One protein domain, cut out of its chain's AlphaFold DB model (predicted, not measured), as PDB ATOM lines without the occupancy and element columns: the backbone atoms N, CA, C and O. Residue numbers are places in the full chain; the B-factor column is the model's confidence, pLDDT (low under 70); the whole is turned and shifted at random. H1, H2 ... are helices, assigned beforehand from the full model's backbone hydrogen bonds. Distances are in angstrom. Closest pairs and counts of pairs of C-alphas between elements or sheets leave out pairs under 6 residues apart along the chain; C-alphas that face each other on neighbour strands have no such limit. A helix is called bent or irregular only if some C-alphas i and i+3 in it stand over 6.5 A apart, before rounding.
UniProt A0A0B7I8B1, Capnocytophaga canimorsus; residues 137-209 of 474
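AT A GLANCE: This is residues 137 to 209 of the 474 residues of a protein of Capnocytophaga canimorsus (UniProt A0A0B7I8B1). One long helix, H3, stands between two groups of parts in a loose, drawn-out row: on one side H4 folds back beside it as the second half of a helical hairpin, and on the other side H1 and H2 make a corner of two nearly perpendicular helices. A long link without a named element, residues 162 to 173, returns from the far end of H2 to the beginning of H3, and residues 190 to 195, between H3 and H4, stick out. The printed part has 73 residues, with four named helices in the order H1, H2, H3, H4 and no named strand; its class is all helix. It is loose, with a radius of gyration of the C-alphas of 14.2 A, and elongated, spanning 39 by 23 by 23 A.

IN THESE COORDINATES: Find C-alpha 174 at (-1.199, -29.116, -55.617); from there H3, residues 174 to 188, runs 21.1 A to C-alpha 188 at (11.002, -25.512, -38.784). Look next at H4, residues 198 to 209, which measures 15.2 A and ends at C-alpha 209, at (4.901, -20.550, -54.395). H4 is irregular, but only just: C-alphas 206 and 209 are 6.7 A apart. Go back to C-alpha 137 at (-2.887, -38.938, -59.002), where H1, residues 137 to 147, begins; it is 15.7 A long. H2, residues 151 to 161, is also 15.7 A long.

HOW THE PARTS SIT: Start at H3. With its residues 176 to 180 alone it touches H2, about perpendicular at 88 degrees; the closest C-alphas, of Glu 180 and Val 151, are 6.5 A apart. H3 and H4 form a helical hairpin and only just touch, with 3 pairs of C-alphas within 8 A. They run opposite ways at a shallow tilt of 32 degrees. H4 touches H3 with residues 201 to 205 alone, and the closest C-alphas of the two helices, those of Trp 185 and Lys 201, are 7.8 A apart. H1 and H3 are close but not clearly touching, with the C-alphas of Ser 141 and Asp 176 closest at 6.5 A; they run the same way at a shallow tilt of 30 degrees. H1 is also close to H2 but not clearly touching it: the closest C-alphas, of Leu 144 and Val 151, are 7.0 A apart, and the helices are about perpendicular at 84 degrees. H1 and H2 are each apart from H4. In H1, H2 and H3 every O i to N i+4 pair is within hydrogen-bond range; in H4 it is 7 of 8.

THE WHOLE: Look for the two C-alphas farthest apart at His 164 and Glu 199, 40.5 A from each other. The printed part has no cut. The link from H1 to H2 is tight, that from H3 to H4 is short, and that from H2 to H3 is long, with 12 residues. The mean pLDDT of the printed part is 91.4, and no printed residue is under 70.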
ATOM      1  N   ILE A 137      -3.239 -40.053 -59.901       84.25
ATOM      2  CA  ILE A 137      -2.887 -38.938 -59.002       84.25
ATOM      3  C   ILE A 137      -3.679 -39.058 -57.692       84.25
ATOM      4  O   ILE A 137      -3.112 -38.917 -56.612       84.25
ATOM      5  N   SER A 138      -4.968 -39.387 -57.795       83.56
ATOM      6  CA  SER A 138      -5.867 -39.572 -56.654       83.56
ATOM      7  C   SER A 138      -5.432 -40.708 -55.726       83.56
ATOM      8  O   SER A 138      -5.424 -40.532 -54.510       83.56
ATOM      9  N   ASP A 139      -4.992 -41.839 -56.283       84.50
ATOM     10  CA  ASP A 139      -4.426 -42.952 -55.510       84.50
ATOM     11  C   ASP A 139      -3.171 -42.543 -54.725       84.50
ATOM     12  O   ASP A 139      -3.061 -42.871 -53.548       84.50
ATOM     13  N   ARG A 140      -2.246 -41.784 -55.332       87.94
ATOM     14  CA  ARG A 140      -1.042 -41.310 -54.624       87.94
ATOM     15  C   ARG A 140      -1.394 -40.382 -53.467       87.94
ATOM     16  O   ARG A 140      -0.897 -40.574 -52.368       87.94
ATOM     17  N   SER A 141      -2.273 -39.405 -53.699       86.38
ATOM     18  CA  SER A 141      -2.736 -38.484 -52.648       86.38
ATOM     19  C   SER A 141      -3.411 -39.240 -51.497       86.38
ATOM     20  O   SER A 141      -3.193 -38.946 -50.323       86.38
ATOM     21  N   LYS A 142      -4.161 -40.301 -51.818       87.06
ATOM     22  CA  LYS A 142      -4.736 -41.206 -50.825       87.06
ATOM     23  C   LYS A 142      -3.658 -41.929 -50.002       87.06
ATOM     24  O   LYS A 142      -3.785 -41.984 -48.781       87.06
ATOM     25  N   GLU A 143      -2.628 -42.486 -50.638       86.94
ATOM     26  CA  GLU A 143      -1.514 -43.152 -49.940       86.94
ATOM     27  C   GLU A 143      -0.768 -42.195 -49.004       86.94
ATOM     28  O   GLU A 143      -0.530 -42.547 -47.849       86.94
ATOM     29  N   LEU A 144      -0.472 -40.975 -49.469       89.31
ATOM     30  CA  LEU A 144       0.137 -39.920 -48.650       89.31
ATOM     31  C   LEU A 144      -0.692 -39.644 -47.392       89.31
ATOM     32  O   LEU A 144      -0.161 -39.646 -46.282       89.31
ATOM     33  N   TYR A 145      -2.008 -39.484 -47.558       86.75
ATOM     34  CA  TYR A 145      -2.920 -39.204 -46.452       86.75
ATOM     35  C   TYR A 145      -2.950 -40.326 -45.408       86.75
ATOM     36  O   TYR A 145      -2.786 -40.065 -44.221       86.75
ATOM     37  N   PHE A 146      -3.149 -41.581 -45.826       84.50
ATOM     38  CA  PHE A 146      -3.282 -42.695 -44.876       84.50
ATOM     39  C   PHE A 146      -1.972 -43.077 -44.197       84.50
ATOM     40  O   PHE A 146      -1.989 -43.513 -43.046       84.50
ATOM     41  N   ASN A 147      -0.844 -42.896 -44.879       86.56
ATOM     42  CA  ASN A 147       0.461 -43.165 -44.291       86.56
ATOM     43  C   ASN A 147       0.999 -41.977 -43.474       86.56
ATOM     44  O   ASN A 147       2.039 -42.122 -42.834       86.56
ATOM     45  N   ASN A 148       0.290 -40.838 -43.457       88.12
ATOM     46  CA  ASN A 148       0.752 -39.568 -42.890       88.12
ATOM     47  C   ASN A 148       2.143 -39.171 -43.412       88.12
ATOM     48  O   ASN A 148       3.028 -38.814 -42.636       88.12
ATOM     49  N   GLU A 149       2.334 -39.276 -44.725       92.25
ATOM     50  CA  GLU A 149       3.595 -38.972 -45.400       92.25
ATOM     51  C   GLU A 149       3.476 -37.705 -46.241       92.25
ATOM     52  O   GLU A 149       2.452 -37.461 -46.886       92.25
ATOM     53  N   THR A 150       4.556 -36.929 -46.303       94.56
ATOM     54  CA  THR A 150       4.673 -35.841 -47.282       94.56
ATOM     55  C   THR A 150       5.081 -36.364 -48.660       94.56
ATOM     56  O   THR A 150       5.595 -37.478 -48.804       94.56
ATOM     57  N   VAL A 151       4.913 -35.539 -49.701       94.88
ATOM     58  CA  VAL A 151       5.371 -35.886 -51.058       94.88
ATOM     59  C   VAL A 151       6.874 -36.197 -51.060       94.88
ATOM     60  O   VAL A 151       7.293 -37.200 -51.642       94.88
ATOM     61  N   GLY A 152       7.691 -35.390 -50.377       94.81
ATOM     62  CA  GLY A 152       9.126 -35.624 -50.236       94.81
ATOM     63  C   GLY A 152       9.469 -36.944 -49.544       94.81
ATOM     64  O   GLY A 152      10.331 -37.676 -50.032       94.81
ATOM     65  N   GLU A 153       8.782 -37.294 -48.454       94.75
ATOM     66  CA  GLU A 153       8.992 -38.564 -47.741       94.75
ATOM     67  C   GLU A 153       8.638 -39.770 -48.611       94.75
ATOM     68  O   GLU A 153       9.414 -40.726 -48.698       94.75
ATOM     69  N   TYR A 154       7.511 -39.704 -49.316       94.56
ATOM     70  CA  TYR A 154       7.069 -40.753 -50.231       94.56
ATOM     71  C   TYR A 154       8.060 -40.974 -51.382       94.56
ATOM     72  O   TYR A 154       8.428 -42.109 -51.707       94.56
ATOM     73  N   LEU A 155       8.556 -39.893 -51.990       94.19
ATOM     74  CA  LEU A 155       9.572 -39.969 -53.042       94.19
ATOM     75  C   LEU A 155      10.913 -40.484 -52.501       94.19
ATOM     76  O   LEU A 155      11.579 -41.289 -53.161       94.19
ATOM     77  N   TRP A 156      11.294 -40.074 -51.291       94.06
ATOM     78  CA  TRP A 156      12.496 -40.565 -50.619       94.06
ATOM     79  C   TRP A 156      12.426 -42.070 -50.355       94.06
ATOM     80  O   TRP A 156      13.390 -42.779 -50.644       94.06
ATOM     81  N   LYS A 157      11.282 -42.588 -49.891       94.25
ATOM     82  CA  LYS A 157      11.078 -44.029 -49.663       94.25
ATOM     83  C   LYS A 157      11.312 -44.858 -50.923       94.25
ATOM     84  O   LYS A 157      11.939 -45.914 -50.848       94.25
ATOM     85  N   GLN A 158      10.878 -44.372 -52.085       92.50
ATOM     86  CA  GLN A 158      11.120 -45.054 -53.358       92.50
ATOM     87  C   GLN A 158      12.610 -45.111 -53.720       92.50
ATOM     88  O   GLN A 158      13.100 -46.166 -54.124       92.50
ATOM     89  N   ILE A 159      13.339 -44.001 -53.552       93.81
ATOM     90  CA  ILE A 159      14.789 -43.960 -53.805       93.81
ATOM     91  C   ILE A 159      15.529 -44.860 -52.812       93.81
ATOM     92  O   ILE A 159      16.432 -45.597 -53.204       93.81
ATOM     93  N   ALA A 160      15.138 -44.821 -51.537       94.44
ATOM     94  CA  ALA A 160      15.736 -45.639 -50.491       94.44
ATOM     95  C   ALA A 160      15.544 -47.141 -50.759       94.44
ATOM     96  O   ALA A 160      16.460 -47.926 -50.515       94.44
ATOM     97  N   ALA A 161      14.385 -47.541 -51.296       94.31
ATOM     98  CA  ALA A 161      14.119 -48.922 -51.695       94.31
ATOM     99  C   ALA A 161      14.890 -49.327 -52.962       94.31
ATOM    100  O   ALA A 161      15.424 -50.433 -53.042       94.31
ATOM    101  N   ASN A 162      14.949 -48.446 -53.962       93.94
ATOM    102  CA  ASN A 162      15.715 -48.670 -55.180       93.94
ATOM    103  C   ASN A 162      16.252 -47.337 -55.738       93.94
ATOM    104  O   ASN A 162      15.479 -46.569 -56.326       93.94
ATOM    105  N   PRO A 163      17.577 -47.093 -55.655       91.94
ATOM    106  CA  PRO A 163      18.202 -45.857 -56.130       91.94
ATOM    107  C   PRO A 163      18.028 -45.578 -57.629       91.94
ATOM    108  O   PRO A 163      18.186 -44.441 -58.067       91.94
ATOM    109  N   HIS A 164      17.704 -46.598 -58.428       92.00
ATOM    110  CA  HIS A 164      17.459 -46.459 -59.865       92.00
ATOM    111  C   HIS A 164      15.995 -46.131 -60.206       92.00
ATOM    112  O   HIS A 164      15.647 -46.039 -61.386       92.00
ATOM    113  N   THR A 165      15.129 -45.946 -59.206       90.81
ATOM    114  CA  THR A 165      13.725 -45.580 -59.425       90.81
ATOM    115  C   THR A 165      13.615 -44.171 -59.999       90.81
ATOM    116  O   THR A 165      14.106 -43.200 -59.427       90.81
ATOM    117  N   SER A 166      12.935 -44.034 -61.139       90.06
ATOM    118  CA  SER A 166      12.671 -42.723 -61.732       90.06
ATOM    119  C   SER A 166      11.519 -42.023 -61.014       90.06
ATOM    120  O   SER A 166      10.379 -42.487 -61.043       90.06
ATOM    121  N   LEU A 167      11.794 -40.835 -60.477       91.56
ATOM    122  CA  LEU A 167      10.772 -39.944 -59.918       91.56
ATOM    123  C   LEU A 167      10.111 -39.035 -60.970       91.56
ATOM    124  O   LEU A 167       9.144 -38.333 -60.682       91.56
ATOM    125  N   LYS A 168      10.615 -39.027 -62.212       87.62
ATOM    126  CA  LYS A 168      10.050 -38.203 -63.292       87.62
ATOM    127  C   LYS A 168       8.625 -38.652 -63.633       87.62
ATOM    128  O   LYS A 168       8.350 -39.847 -63.685       87.62
ATOM    129  N   ASN A 169       7.751 -37.687 -63.931       84.38
ATOM    130  CA  ASN A 169       6.332 -37.882 -64.275       84.38
ATOM    131  C   ASN A 169       5.468 -38.500 -63.157       84.38
ATOM    132  O   ASN A 169       4.344 -38.939 -63.415       84.38
ATOM    133  N   GLN A 170       5.954 -38.507 -61.913       88.69
ATOM    134  CA  GLN A 170       5.121 -38.783 -60.747       88.69
ATOM    135  C   GLN A 170       4.405 -37.494 -60.340       88.69
ATOM    136  O   GLN A 170       4.983 -36.613 -59.713       88.69
ATOM    137  N   VAL A 171       3.160 -37.353 -60.788       89.31
ATOM    138  CA  VAL A 171       2.356 -36.151 -60.545       89.31
ATOM    139  C   VAL A 171       1.506 -36.328 -59.291       89.31
ATOM    140  O   VAL A 171       0.897 -37.381 -59.097       89.31
ATOM    141  N   PHE A 172       1.482 -35.279 -58.476       90.81
ATOM    142  CA  PHE A 172       0.722 -35.152 -57.234       90.81
ATOM    143  C   PHE A 172      -0.235 -33.968 -57.350       90.81
ATOM    144  O   PHE A 172      -0.058 -33.107 -58.225       90.81
ATOM    145  N   TYR A 173      -1.249 -33.911 -56.489       88.81
ATOM    146  CA  TYR A 173      -2.093 -32.730 -56.435       88.81
ATOM    147  C   TYR A 173      -1.324 -31.560 -55.832       88.81
ATOM    148  O   TYR A 173      -0.439 -31.711 -54.995       88.81
ATOM    149  N   ARG A 174      -1.709 -30.346 -56.234       88.69
ATOM    150  CA  ARG A 174      -1.199 -29.116 -55.617       88.69
ATOM    151  C   ARG A 174      -1.427 -29.109 -54.102       88.69
ATOM    152  O   ARG A 174      -0.580 -28.609 -53.376       88.69
ATOM    153  N   GLN A 175      -2.561 -29.654 -53.655       86.44
ATOM    154  CA  GLN A 175      -2.895 -29.737 -52.237       86.44
ATOM    155  C   GLN A 175      -1.877 -30.580 -51.459       86.44
ATOM    156  O   GLN A 175      -1.480 -30.162 -50.382       86.44
ATOM    157  N   ASP A 176      -1.372 -31.676 -52.033       91.62
ATOM    158  CA  ASP A 176      -0.375 -32.527 -51.370       91.62
ATOM    159  C   ASP A 176       0.935 -31.750 -51.105       91.62
ATOM    160  O   ASP A 176       1.534 -31.859 -50.037       91.62
ATOM    161  N   TYR A 177       1.355 -30.897 -52.049       93.56
ATOM    162  CA  TYR A 177       2.512 -30.008 -51.864       93.56
ATOM    163  C   TYR A 177       2.242 -28.857 -50.885       93.56
ATOM    164  O   TYR A 177       3.161 -28.402 -50.205       93.56
ATOM    165  N   LEU A 178       1.001 -28.360 -50.822       92.19
ATOM    166  CA  LEU A 178       0.598 -27.381 -49.807       92.19
ATOM    167  C   LEU A 178       0.691 -27.995 -48.409       92.19
ATOM    168  O   LEU A 178       1.230 -27.359 -47.506       92.19
ATOM    169  N   ASP A 179       0.213 -29.227 -48.245       91.44
ATOM    170  CA  ASP A 179       0.246 -29.947 -46.973       91.44
ATOM    171  C   ASP A 179       1.698 -30.245 -46.546       91.44
ATOM    172  O   ASP A 179       2.064 -30.008 -45.393       91.44
ATOM    173  N   GLU A 180       2.568 -30.640 -47.486       95.31
ATOM    174  CA  GLU A 180       4.013 -30.770 -47.244       95.31
ATOM    175  C   GLU A 180       4.653 -29.441 -46.811       95.31
ATOM    176  O   GLU A 180       5.392 -29.402 -45.823       95.31
ATOM    177  N   PHE A 181       4.366 -28.342 -47.518       95.69
ATOM    178  CA  PHE A 181       4.876 -27.016 -47.164       95.69
ATOM    179  C   PHE A 181       4.458 -26.622 -45.742       95.69
ATOM    180  O   PHE A 181       5.288 -26.164 -44.959       95.69
ATOM    181  N   GLU A 182       3.185 -26.824 -45.397       93.62
ATOM    182  CA  GLU A 182       2.645 -26.552 -44.065       93.62
ATOM    183  C   GLU A 182       3.355 -27.379 -42.988       93.62
ATOM    184  O   GLU A 182       3.750 -26.836 -41.954       93.62
ATOM    185  N   GLN A 183       3.586 -28.669 -43.234       94.56
ATOM    186  CA  GLN A 183       4.281 -29.550 -42.295       94.56
ATOM    187  C   GLN A 183       5.746 -29.145 -42.088       94.56
ATOM    188  O   GLN A 183       6.212 -29.071 -40.943       94.56
ATOM    189  N   ILE A 184       6.465 -28.820 -43.167       95.25
ATOM    190  CA  ILE A 184       7.840 -28.309 -43.095       95.25
ATOM    191  C   ILE A 184       7.866 -26.989 -42.321       95.25
ATOM    192  O   ILE A 184       8.676 -26.838 -41.404       95.25
ATOM    193  N   TRP A 185       6.964 -26.058 -42.643       95.38
ATOM    194  CA  TRP A 185       6.891 -24.754 -41.989       95.38
ATOM    195  C   TRP A 185       6.638 -24.894 -40.491       95.38
ATOM    196  O   TRP A 185       7.398 -24.362 -39.685       95.38
ATOM    197  N   ASN A 186       5.615 -25.658 -40.105       94.00
ATOM    198  CA  ASN A 186       5.232 -25.845 -38.706       94.00
ATOM    199  C   ASN A 186       6.333 -26.545 -37.893       94.00
ATOM    200  O   ASN A 186       6.472 -26.285 -36.698       94.00
ATOM    201  N   THR A 187       7.133 -27.408 -38.525       95.19
ATOM    202  CA  THR A 187       8.276 -28.067 -37.877       95.19
ATOM    203  C   THR A 187       9.460 -27.114 -37.732       95.19
ATOM    204  O   THR A 187      10.024 -26.983 -36.649       95.19
ATOM    205  N   GLN A 188       9.840 -26.407 -38.799       95.44
ATOM    206  CA  GLN A 188      11.002 -25.512 -38.784       95.44
ATOM    207  C   GLN A 188      10.759 -24.232 -37.979       95.44
ATOM    208  O   GLN A 188      11.690 -23.719 -37.355       95.44
ATOM    209  N   ALA A 189       9.518 -23.738 -37.918       94.38
ATOM    210  CA  ALA A 189       9.155 -22.559 -37.133       94.38
ATOM    211  C   ALA A 189       9.390 -22.752 -35.627       94.38
ATOM    212  O   ALA A 189       9.672 -21.787 -34.927       94.38
ATOM    213  N   GLN A 190       9.363 -23.995 -35.135       94.75
ATOM    214  CA  GLN A 190       9.712 -24.307 -33.743       94.75
ATOM    215  C   GLN A 190      11.195 -24.046 -33.443       94.75
ATOM    216  O   GLN A 190      11.539 -23.677 -32.323       94.75
ATOM    217  N   PHE A 191      12.072 -24.211 -34.437       95.56
ATOM    218  CA  PHE A 191      13.514 -23.984 -34.300       95.56
ATOM    219  C   PHE A 191      13.924 -22.548 -34.652       95.56
ATOM    220  O   PHE A 191      14.894 -22.033 -34.096       95.56
ATOM    221  N   TYR A 192      13.183 -21.890 -35.550       94.38
ATOM    222  CA  TYR A 192      13.498 -20.550 -36.059       94.38
ATOM    223  C   TYR A 192      12.301 -19.579 -36.011       94.38
ATOM    224  O   TYR A 192      11.969 -18.975 -37.037       94.38
ATOM    225  N   PRO A 193      11.661 -19.366 -34.843       90.88
ATOM    226  CA  PRO A 193      10.440 -18.560 -34.743       90.88
ATOM    227  C   PRO A 193      10.657 -17.085 -35.111       90.88
ATOM    228  O   PRO A 193       9.755 -16.423 -35.610       90.88
ATOM    229  N   GLN A 194      11.873 -16.568 -34.916       91.00
ATOM    230  CA  GLN A 194      12.240 -15.197 -35.279       91.00
ATOM    231  C   GLN A 194      12.344 -14.944 -36.795       91.00
ATOM    232  O   GLN A 194      12.319 -13.790 -37.209       91.00
ATOM    233  N   ILE A 195      12.502 -15.994 -37.611       91.81
ATOM    234  CA  ILE A 195      12.596 -15.883 -39.078       91.81
ATOM    235  C   ILE A 195      11.279 -16.324 -39.721       91.81
ATOM    236  O   ILE A 195      10.784 -15.666 -40.630       91.81
ATOM    237  N   LEU A 196      10.715 -17.440 -39.256       92.50
ATOM    238  CA  LEU A 196       9.525 -18.060 -39.832       92.50
ATOM    239  C   LEU A 196       8.255 -17.506 -39.182       92.50
ATOM    240  O   LEU A 196       7.586 -18.194 -38.413       92.50
ATOM    241  N   THR A 197       7.938 -16.250 -39.497       92.81
ATOM    242  CA  THR A 197       6.729 -15.572 -39.007       92.81
ATOM    243  C   THR A 197       5.507 -15.898 -39.870       92.81
ATOM    244  O   THR A 197       5.630 -16.301 -41.031       92.81
ATOM    245  N   ASP A 198       4.306 -15.696 -39.326       90.88
ATOM    246  CA  ASP A 198       3.054 -15.945 -40.050       90.88
ATOM    247  C   ASP A 198       2.878 -15.010 -41.257       90.88
ATOM    248  O   ASP A 198       2.338 -15.418 -42.290       90.88
ATOM    249  N   GLU A 199       3.380 -13.774 -41.180       92.44
ATOM    250  CA  GLU A 199       3.377 -12.845 -42.313       92.44
ATOM    251  C   GLU A 199       4.235 -13.376 -43.464       92.44
ATOM    252  O   GLU A 199       3.779 -13.402 -44.610       92.44
ATOM    253  N   LEU A 200       5.442 -13.863 -43.154       93.44
ATOM    254  CA  LEU A 200       6.342 -14.435 -44.152       93.44
ATOM    255  C   LEU A 200       5.765 -15.726 -44.743       93.44
ATOM    256  O   LEU A 200       5.872 -15.956 -45.949       93.44
ATOM    257  N   LYS A 201       5.110 -16.554 -43.918       93.75
ATOM    258  CA  LYS A 201       4.408 -17.761 -44.373       93.75
ATOM    259  C   LYS A 201       3.365 -17.419 -45.424       93.75
ATOM    260  O   LYS A 201       3.320 -18.059 -46.471       93.75
ATOM    261  N   LYS A 202       2.537 -16.408 -45.151       90.56
ATOM    262  CA  LYS A 202       1.478 -15.966 -46.060       90.56
ATOM    263  C   LYS A 202       2.054 -15.449 -47.376       90.56
ATOM    264  O   LYS A 202       1.556 -15.808 -48.440       90.56
ATOM    265  N   GLU A 203       3.116 -14.650 -47.314       92.75
ATOM    266  CA  GLU A 203       3.805 -14.157 -48.509       92.75
ATOM    267  C   GLU A 203       4.361 -15.314 -49.352       92.75
ATOM    268  O   GLU A 203       4.049 -15.437 -50.539       92.75
ATOM    269  N   LEU A 204       5.123 -16.224 -48.744       93.38
ATOM    270  CA  LEU A 204       5.735 -17.335 -49.471       93.38
ATOM    271  C   LEU A 204       4.701 -18.332 -50.001       93.38
ATOM    272  O   LEU A 204       4.768 -18.709 -51.173       93.38
ATOM    273  N   ARG A 205       3.736 -18.745 -49.175       90.88
ATOM    274  CA  ARG A 205       2.730 -19.747 -49.543       90.88
ATOM    275  C   ARG A 205       1.764 -19.206 -50.591       90.88
ATOM    276  O   ARG A 205       1.655 -19.788 -51.668       90.88
ATOM    277  N   ASP A 206       1.088 -18.099 -50.292       86.19
ATOM    278  CA  ASP A 206      -0.083 -17.659 -51.058       86.19
ATOM    279  C   ASP A 206       0.285 -16.762 -52.246       86.19
ATOM    280  O   ASP A 206      -0.454 -16.722 -53.231       86.19
ATOM    281  N   VAL A 207       1.417 -16.047 -52.176       87.38
ATOM    282  CA  VAL A 207       1.816 -15.056 -53.195       87.38
ATOM    283  C   VAL A 207       2.943 -15.567 -54.095       87.38
ATOM    284  O   VAL A 207       2.917 -15.308 -55.299       87.38
ATOM    285  N   VAL A 208       3.922 -16.294 -53.547       91.19
ATOM    286  CA  VAL A 208       5.119 -16.705 -54.303       91.19
ATOM    287  C   VAL A 208       5.003 -18.123 -54.863       91.19
ATOM    288  O   VAL A 208       5.106 -18.306 -56.075       91.19
ATOM    289  N   ILE A 209       4.802 -19.131 -54.009       92.44
ATOM    290  CA  ILE A 209       4.901 -20.550 -54.395       92.44
ATOM    291  C   ILE A 209       3.590 -21.047 -55.004       92.44
ATOM    292  O   ILE A 209       3.582 -21.616 -56.097       92.44
TER     293      ILE A 209